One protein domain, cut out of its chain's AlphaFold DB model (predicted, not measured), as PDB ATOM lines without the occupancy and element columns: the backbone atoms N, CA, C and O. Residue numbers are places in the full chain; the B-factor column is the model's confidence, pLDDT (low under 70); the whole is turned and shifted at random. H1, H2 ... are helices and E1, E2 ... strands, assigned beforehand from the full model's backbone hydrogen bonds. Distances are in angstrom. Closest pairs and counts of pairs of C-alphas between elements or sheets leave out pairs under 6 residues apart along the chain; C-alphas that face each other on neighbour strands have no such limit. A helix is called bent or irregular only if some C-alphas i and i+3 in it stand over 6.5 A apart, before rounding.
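Overview. This is residues 253 to 318 of the 320 residues of the protein "IPT/TIG domain-containing protein" of Candidatus Poribacteria bacterium (UniProt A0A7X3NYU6). With little regular structure, this is a small body of loops round two helices, H1 and H2, which pack about perpendicular to each other, while a short strand, E1, passes near the last residue of H2. The printed part has 66 residues, 22 of them in named elements, in the order H1, H2, E1, mostly helix. It is compact, with a radius of gyration of the C-alphas of 11.0 A and spans of 34 by 27 by 16 A.

Along the chain. Residues 253 to 265 hold no named element. H1, residues 266 to 273, begins at C-alpha 266 (-5.270, 42.893, 45.604) and is 10.2 A long. H2, residues 282 to 292, is 16.8 A long and only just irregular: C-alphas 283 and 286 are 6.9 A apart. E1, residues 308 to 310, ends at C-alpha 310 (-20.948, 43.049, 46.935).

Arrangement. H1 and H2 touch, about perpendicular at 84 degrees; their closest C-alphas, of Lys 270 and Ala 282, are 4.5 A apart. The closest C-alphas of H2 and E1, of Asn 292 and Leu 310, are 6.2 A apart. H1 and E1 are apart. E1 pairs with no named strand, but its residues 308 to 309 pair antiparallel with residues 253 to 254. Every O i to N i+4 pair is within hydrogen-bond range in H1, and 4 of 7 in H2.

Size, cuts and confidence. The printed part has no cut. The link from H2 to E1 is long, with 15 residues. Residues 295 to 297 and 318 have pLDDT under 70.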
ATOM      1  N   TYR A 253     -20.152  42.217  52.190       94.88
ATOM      2  CA  TYR A 253     -19.087  42.243  53.183       94.88
ATOM      3  C   TYR A 253     -18.696  43.671  53.531       94.88
ATOM      4  O   TYR A 253     -18.439  44.480  52.643       94.88
ATOM      5  N   ARG A 254     -18.613  43.985  54.824       95.19
ATOM      6  CA  ARG A 254     -18.026  45.245  55.281       95.19
ATOM      7  C   ARG A 254     -16.547  45.015  55.563       95.19
ATOM      8  O   ARG A 254     -16.229  44.268  56.481       95.19
ATOM      9  N   VAL A 255     -15.683  45.687  54.804       93.88
ATOM     10  CA  VAL A 255     -14.225  45.616  54.970       93.88
ATOM     11  C   VAL A 255     -13.855  45.984  56.402       93.88
ATOM     12  O   VAL A 255     -14.215  47.064  56.885       93.88
ATOM     13  N   LYS A 256     -13.157  45.082  57.082       92.12
ATOM     14  CA  LYS A 256     -12.682  45.249  58.452       92.12
ATOM     15  C   LYS A 256     -11.256  45.794  58.449       92.12
ATOM     16  O   LYS A 256     -10.546  45.739  57.448       92.12
ATOM     17  N   GLU A 257     -10.831  46.307  59.596       91.69
ATOM     18  CA  GLU A 257      -9.458  46.787  59.787       91.69
ATOM     19  C   GLU A 257      -8.428  45.667  59.565       91.69
ATOM     20  O   GLU A 257      -7.446  45.868  58.863       91.69
ATOM     21  N   GLU A 258      -8.719  44.446  60.025       89.12
ATOM     22  CA  GLU A 258      -7.871  43.255  59.836       89.12
ATOM     23  C   GLU A 258      -7.665  42.832  58.367       89.12
ATOM     24  O   GLU A 258      -6.688  42.144  58.053       89.12
ATOM     25  N   ASP A 259      -8.561  43.235  57.458       89.81
ATOM     26  CA  ASP A 259      -8.410  42.955  56.026       89.81
ATOM     27  C   ASP A 259      -7.393  43.892  55.374       89.81
ATOM     28  O   ASP A 259      -6.765  43.522  54.377       89.81
ATOM     29  N   ILE A 260      -7.218  45.095  55.928       89.12
ATOM     30  CA  ILE A 260      -6.309  46.132  55.440       89.12
ATOM     31  C   ILE A 260      -5.056  46.111  56.320       89.12
ATOM     32  O   ILE A 260      -4.894  46.899  57.245       89.12
ATOM     33  N   GLN A 261      -4.168  45.167  56.016       86.00
ATOM     34  CA  GLN A 261      -2.846  45.063  56.639       86.00
ATOM     35  C   GLN A 261      -1.830  45.962  55.907       86.00
ATOM     36  O   GLN A 261      -2.218  46.875  55.178       86.00
ATOM     37  N   GLU A 262      -0.527  45.694  56.061       81.31
ATOM     38  CA  GLU A 262       0.552  46.468  55.420       81.31
ATOM     39  C   GLU A 262       0.412  46.551  53.886       81.31
ATOM     40  O   GLU A 262       0.770  47.558  53.275       81.31
ATOM     41  N   GLU A 263      -0.184  45.530  53.259       84.88
ATOM     42  CA  GLU A 263      -0.463  45.478  51.822       84.88
ATOM     43  C   GLU A 263      -1.968  45.625  51.527       84.88
ATOM     44  O   GLU A 263      -2.769  44.774  51.915       84.88
ATOM     45  N   ASN A 264      -2.368  46.676  50.803       87.69
ATOM     46  CA  ASN A 264      -3.764  46.938  50.406       87.69
ATOM     47  C   ASN A 264      -4.070  46.397  48.983       87.69
ATOM     48  O   ASN A 264      -3.260  45.717  48.352       87.69
ATOM     49  N   GLY A 265      -5.259  46.689  48.460       89.12
ATOM     50  CA  GLY A 265      -5.685  46.389  47.103       89.12
ATOM     51  C   GLY A 265      -5.895  44.897  46.889       89.12
ATOM     52  O   GLY A 265      -6.706  44.276  47.574       89.12
ATOM     53  N   GLU A 266      -5.154  44.314  45.948       92.69
ATOM     54  CA  GLU A 266      -5.270  42.893  45.604       92.69
ATOM     55  C   GLU A 266      -5.017  41.975  46.805       92.69
ATOM     56  O   GLU A 266      -5.768  41.022  46.999       92.69
ATOM     57  N   ALA A 267      -4.015  42.268  47.639       92.56
ATOM     58  CA  ALA A 267      -3.704  41.445  48.807       92.56
ATOM     59  C   ALA A 267      -4.872  41.419  49.810       92.56
ATOM     60  O   ALA A 267      -5.248  40.359  50.313       92.56
ATOM     61  N   ALA A 268      -5.503  42.573  50.042       93.81
ATOM     62  CA  ALA A 268      -6.694  42.684  50.881       93.81
ATOM     63  C   ALA A 268      -7.905  41.972  50.256       93.81
ATOM     64  O   ALA A 268      -8.591  41.217  50.940       93.81
ATOM     65  N   LEU A 269      -8.125  42.111  48.945       94.50
ATOM     66  CA  LEU A 269      -9.191  41.391  48.236       94.50
ATOM     67  C   LEU A 269      -8.996  39.868  48.278       94.50
ATOM     68  O   LEU A 269      -9.971  39.143  48.460       94.50
ATOM     69  N   LYS A 270      -7.756  39.377  48.155       93.69
ATOM     70  CA  LYS A 270      -7.410  37.953  48.303       93.69
ATOM     71  C   LYS A 270      -7.688  37.444  49.715       93.69
ATOM     72  O   LYS A 270      -8.282  36.378  49.860       93.69
ATOM     73  N   ARG A 271      -7.329  38.213  50.752       91.81
ATOM     74  CA  ARG A 271      -7.666  37.881  52.148       91.81
ATOM     75  C   ARG A 271      -9.177  37.784  52.349       91.81
ATOM     76  O   ARG A 271      -9.643  36.770  52.863       91.81
ATOM     77  N   ILE A 272      -9.937  38.771  51.871       93.75
ATOM     78  CA  ILE A 272     -11.406  38.775  51.955       93.75
ATOM     79  C   ILE A 272     -11.999  37.575  51.204       93.75
ATOM     80  O   ILE A 272     -12.827  36.862  51.757       93.75
ATOM     81  N   ALA A 273     -11.553  37.302  49.975       92.50
ATOM     82  CA  ALA A 273     -12.048  36.178  49.177       92.50
ATOM     83  C   ALA A 273     -11.747  34.806  49.816       92.50
ATOM     84  O   ALA A 273     -12.558  33.889  49.716       92.50
ATOM     85  N   SER A 274     -10.627  34.680  50.537       90.00
ATOM     86  CA  SER A 274     -10.236  33.446  51.236       90.00
ATOM     87  C   SER A 274     -11.079  33.103  52.472       90.00
ATOM     88  O   SER A 274     -10.889  32.039  53.062       90.00
ATOM     89  N   ARG A 275     -11.988  33.993  52.892       91.38
ATOM     90  CA  ARG A 275     -12.878  33.756  54.034       91.38
ATOM     91  C   ARG A 275     -13.920  32.679  53.709       91.38
ATOM     92  O   ARG A 275     -14.530  32.763  52.634       91.38
ATOM     93  N   PRO A 276     -14.177  31.724  54.626       90.75
ATOM     94  CA  PRO A 276     -15.161  30.666  54.411       90.75
ATOM     95  C   PRO A 276     -16.581  31.169  54.110       90.75
ATOM     96  O   PRO A 276     -17.294  30.524  53.358       90.75
ATOM     97  N   GLU A 277     -16.987  32.325  54.636       91.44
ATOM     98  CA  GLU A 277     -18.299  32.951  54.401       91.44
ATOM     99  C   GLU A 277     -18.418  33.693  53.056       91.44
ATOM    100  O   GLU A 277     -19.523  34.049  52.633       91.44
ATOM    101  N   ILE A 278     -17.294  33.917  52.364       92.25
ATOM    102  CA  ILE A 278     -17.224  34.662  51.101       92.25
ATOM    103  C   ILE A 278     -17.116  33.690  49.925       92.25
ATOM    104  O   ILE A 278     -18.129  33.373  49.305       92.25
ATOM    105  N   PHE A 279     -15.906  33.204  49.633       88.75
ATOM    106  CA  PHE A 279     -15.648  32.240  48.559       88.75
ATOM    107  C   PHE A 279     -14.787  31.063  49.001       88.75
ATOM    108  O   PHE A 279     -14.701  30.085  48.262       88.75
ATOM    109  N   ASP A 280     -14.154  31.149  50.176       88.56
ATOM    110  CA  ASP A 280     -13.217  30.136  50.659       88.56
ATOM    111  C   ASP A 280     -12.089  29.835  49.646       88.56
ATOM    112  O   ASP A 280     -11.587  28.716  49.545       88.56
ATOM    113  N   ASP A 281     -11.734  30.838  48.836       88.00
ATOM    114  CA  ASP A 281     -10.748  30.756  47.760       88.00
ATOM    115  C   ASP A 281     -10.199  32.157  47.470       88.00
ATOM    116  O   ASP A 281     -10.918  33.069  47.052       88.00
ATOM    117  N   ALA A 282      -8.895  32.329  47.691       90.44
ATOM    118  CA  ALA A 282      -8.223  33.598  47.465       90.44
ATOM    119  C   ALA A 282      -8.293  34.042  45.995       90.44
ATOM    120  O   ALA A 282      -8.387  35.240  45.747       90.44
ATOM    121  N   GLU A 283      -8.292  33.125  45.019       90.81
ATOM    122  CA  GLU A 283      -8.278  33.459  43.586       90.81
ATOM    123  C   GLU A 283      -9.612  34.027  43.080       90.81
ATOM    124  O   GLU A 283      -9.667  34.703  42.044       90.81
ATOM    125  N   MET A 284     -10.674  33.875  43.870       90.69
ATOM    126  CA  MET A 284     -11.997  34.438  43.596       90.69
ATOM    127  C   MET A 284     -12.073  35.948  43.867       90.69
ATOM    128  O   MET A 284     -13.090  36.579  43.574       90.69
ATOM    129  N   TRP A 285     -10.984  36.578  44.323       92.69
ATOM    130  CA  TRP A 285     -10.880  38.031  44.505       92.69
ATOM    131  C   TRP A 285     -11.251  38.836  43.247       92.69
ATOM    132  O   TRP A 285     -11.799  39.936  43.340       92.69
ATOM    133  N   LYS A 286     -11.013  38.282  42.049       91.81
ATOM    134  CA  LYS A 286     -11.386  38.908  40.768       91.81
ATOM    135  C   LYS A 286     -12.901  39.069  40.624       91.81
ATOM    136  O   LYS A 286     -13.344  40.031  39.998       91.81
ATOM    137  N   ARG A 287     -13.694  38.172  41.227       91.44
ATOM    138  CA  ARG A 287     -15.159  38.293  41.263       91.44
ATOM    139  C   ARG A 287     -15.591  39.486  42.110       91.44
ATOM    140  O   ARG A 287     -16.466  40.229  41.679       91.44
ATOM    141  N   LEU A 288     -14.930  39.727  43.250       92.50
ATOM    142  CA  LEU A 288     -15.176  40.930  44.058       92.50
ATOM    143  C   LEU A 288     -14.933  42.195  43.231       92.50
ATOM    144  O   LEU A 288     -15.766  43.093  43.235       92.50
ATOM    145  N   VAL A 289     -13.838  42.257  42.470       92.19
ATOM    146  CA  VAL A 289     -13.567  43.411  41.593       92.19
ATOM    147  C   VAL A 289     -14.666  43.580  40.549       92.19
ATOM    148  O   VAL A 289     -15.229  44.663  40.430       92.19
ATOM    149  N   ALA A 290     -14.996  42.516  39.815       90.31
ATOM    150  CA  ALA A 290     -15.967  42.576  38.726       90.31
ATOM    151  C   ALA A 290     -17.368  43.010  39.188       90.31
ATOM    152  O   ALA A 290     -18.052  43.719  38.460       90.31
ATOM    153  N   ALA A 291     -17.785  42.615  40.391       89.94
ATOM    154  CA  ALA A 291     -19.094  42.972  40.934       89.94
ATOM    155  C   ALA A 291     -19.169  44.383  41.535       89.94
ATOM    156  O   ALA A 291     -20.267  44.899  41.718       89.94
ATOM    157  N   ASN A 292     -18.027  44.994  41.861       90.19
ATOM    158  CA  ASN A 292     -17.973  46.295  42.532       90.19
ATOM    159  C   ASN A 292     -17.411  47.416  41.639       90.19
ATOM    160  O   ASN A 292     -17.477  48.576  42.021       90.19
ATOM    161  N   GLN A 293     -16.889  47.103  40.447       83.62
ATOM    162  CA  GLN A 293     -16.301  48.091  39.526       83.62
ATOM    163  C   GLN A 293     -17.299  49.112  38.953       83.62
ATOM    164  O   GLN A 293     -16.874  50.172  38.502       83.62
ATOM    165  N   ASP A 294     -18.598  48.795  38.957       74.12
ATOM    166  CA  ASP A 294     -19.651  49.702  38.475       74.12
ATOM    167  C   ASP A 294     -20.014  50.778  39.519       74.12
ATOM    168  O   ASP A 294     -20.742  51.726  39.217       74.12
ATOM    169  N   ASP A 295     -19.491  50.660  40.743       66.19
ATOM    170  CA  ASP A 295     -19.554  51.717  41.745       66.19
ATOM    171  C   ASP A 295     -18.458  52.753  41.448       66.19
ATOM    172  O   ASP A 295     -17.264  52.446  41.475       66.19
ATOM    173  N   TYR A 296     -18.860  54.004  41.185       62.00
ATOM    174  CA  TYR A 296     -17.974  55.129  40.847       62.00
ATOM    175  C   TYR A 296     -16.857  55.386  41.882       62.00
ATOM    176  O   TYR A 296     -15.941  56.163  41.609       62.00
ATOM    177  N   ILE A 297     -16.929  54.766  43.066       69.75
ATOM    178  CA  ILE A 297     -16.012  54.959  44.194       69.75
ATOM    179  C   ILE A 297     -15.066  53.749  44.394       69.75
ATOM    180  O   ILE A 297     -14.141  53.813  45.206       69.75
ATOM    181  N   PHE A 298     -15.225  52.647  43.653       84.00
ATOM    182  CA  PHE A 298     -14.413  51.444  43.862       84.00
ATOM    183  C   PHE A 298     -13.004  51.543  43.238       84.00
ATOM    184  O   PHE A 298     -12.810  51.325  42.041       84.00
ATOM    185  N   ASP A 299     -11.982  51.787  44.068       85.25
ATOM    186  CA  ASP A 299     -10.570  51.619  43.693       85.25
ATOM    187  C   ASP A 299     -10.031  50.266  44.179       85.25
ATOM    188  O   ASP A 299      -9.681  50.081  45.346       85.25
ATOM    189  N   ARG A 300      -9.870  49.315  43.252       83.81
ATOM    190  CA  ARG A 300      -9.307  47.983  43.548       83.81
ATOM    191  C   ARG A 300      -7.896  48.003  44.148       83.81
ATOM    192  O   ARG A 300      -7.430  46.968  44.614       83.81
ATOM    193  N   ARG A 301      -7.165  49.121  44.060       86.31
ATOM    194  CA  ARG A 301      -5.814  49.270  44.626       86.31
ATOM    195  C   ARG A 301      -5.843  49.766  46.070       86.31
ATOM    196  O   ARG A 301      -4.815  49.694  46.739       86.31
ATOM    197  N   LYS A 302      -6.979  50.288  46.536       87.56
ATOM    198  CA  LYS A 302      -7.123  50.928  47.844       87.56
ATOM    199  C   LYS A 302      -8.512  50.666  48.417       87.56
ATOM    200  O   LYS A 302      -9.442  51.434  48.193       87.56
ATOM    201  N   LEU A 303      -8.624  49.604  49.207       91.12
ATOM    202  CA  LEU A 303      -9.798  49.373  50.039       91.12
ATOM    203  C   LEU A 303      -9.756  50.290  51.265       91.12
ATOM    204  O   LEU A 303      -8.678  50.607  51.775       91.12
ATOM    205  N   SER A 304     -10.936  50.696  51.729       90.44
ATOM    206  CA  SER A 304     -11.118  51.482  52.955       90.44
ATOM    207  C   SER A 304     -11.886  50.683  54.006       90.44
ATOM    208  O   SER A 304     -12.824  49.960  53.674       90.44
ATOM    209  N   VAL A 305     -11.527  50.837  55.284       92.25
ATOM    210  CA  VAL A 305     -12.281  50.224  56.390       92.25
ATOM    211  C   VAL A 305     -13.725  50.724  56.350       92.25
ATOM    212  O   VAL A 305     -13.987  51.908  56.137       92.25
ATOM    213  N   GLY A 306     -14.677  49.815  56.531       91.56
ATOM    214  CA  GLY A 306     -16.101  50.115  56.475       91.56
ATOM    215  C   GLY A 306     -16.693  50.141  55.065       91.56
ATOM    216  O   GLY A 306     -17.921  50.189  54.959       91.56
ATOM    217  N   GLN A 307     -15.876  50.065  54.008       91.94
ATOM    218  CA  GLN A 307     -16.349  49.935  52.629       91.94
ATOM    219  C   GLN A 307     -17.193  48.665  52.482       91.94
ATOM    220  O   GLN A 307     -16.836  47.607  52.998       91.94
ATOM    221  N   LEU A 308     -18.333  48.778  51.801       93.19
ATOM    222  CA  LEU A 308     -19.221  47.649  51.551       93.19
ATOM    223  C   LEU A 308     -18.883  47.040  50.190       93.19
ATOM    224  O   LEU A 308     -18.877  47.750  49.191       93.19
ATOM    225  N   LEU A 309     -18.612  45.740  50.165       93.50
ATOM    226  CA  LEU A 309     -18.362  44.971  48.955       93.50
ATOM    227  C   LEU A 309     -19.545  44.050  48.681       93.50
ATOM    228  O   LEU A 309     -19.996  43.329  49.570       93.50
ATOM    229  N   LEU A 310     -20.022  44.048  47.443       92.94
ATOM    230  CA  LEU A 310     -20.948  43.049  46.935       92.94
ATOM    231  C   LEU A 310     -20.212  41.723  46.717       92.94
ATOM    232  O   LEU A 310     -19.125  41.706  46.131       92.94
ATOM    233  N   ILE A 311     -20.821  40.624  47.157       93.19
ATOM    234  CA  ILE A 311     -20.311  39.266  46.967       93.19
ATOM    235  C   ILE A 311     -21.175  38.602  45.886       93.19
ATOM    236  O   ILE A 311     -22.283  38.144  46.173       93.19
ATOM    237  N   PRO A 312     -20.723  38.584  44.622       87.75
ATOM    238  CA  PRO A 312     -21.510  38.020  43.531       87.75
ATOM    239  C   PRO A 312     -21.651  36.500  43.652       87.75
ATOM    240  O   PRO A 312     -20.677  35.806  43.944       87.75
ATOM    241  N   ARG A 313     -22.853  35.984  43.361       85.38
ATOM    242  CA  ARG A 313     -23.177  34.548  43.370       85.38
ATOM    243  C   ARG A 313     -24.124  34.155  42.238       85.38
ATOM    244  O   ARG A 313     -24.803  35.002  41.651       85.38
ATOM    245  N   GLY A 314     -24.214  32.854  41.984       81.62
ATOM    246  CA  GLY A 314     -25.178  32.220  41.087       81.62
ATOM    247  C   GLY A 314     -24.604  31.867  39.714       81.62
ATOM    248  O   GLY A 314     -23.445  32.140  39.405       81.62
ATOM    249  N   ARG A 315     -25.442  31.276  38.850       78.19
ATOM    250  CA  ARG A 315     -25.008  30.714  37.550       78.19
ATOM    251  C   ARG A 315     -24.276  31.702  36.643       78.19
ATOM    252  O   ARG A 315     -23.374  31.298  35.919       78.19
ATOM    253  N   ALA A 316     -24.635  32.989  36.689       79.38
ATOM    254  CA  ALA A 316     -23.965  34.040  35.916       79.38
ATOM    255  C   ALA A 316     -22.475  34.199  36.279       79.38
ATOM    256  O   ALA A 316     -21.694  34.696  35.475       79.38
ATOM    257  N   TRP A 317     -22.092  33.740  37.471       74.44
ATOM    258  CA  TRP A 317     -20.736  33.773  38.002       74.44
ATOM    259  C   TRP A 317     -20.066  32.392  38.014       74.44
ATOM    260  O   TRP A 317     -18.933  32.283  38.463       74.44
ATOM    261  N   GLY A 318     -20.715  31.355  37.470       69.62
ATOM    262  CA  GLY A 318     -20.159  30.002  37.364       69.62
ATOM    263  C   GLY A 318     -20.424  29.096  38.568       69.62
ATOM    264  O   GLY A 318     -19.818  28.030  38.652       69.62
TER     265      GLY A 318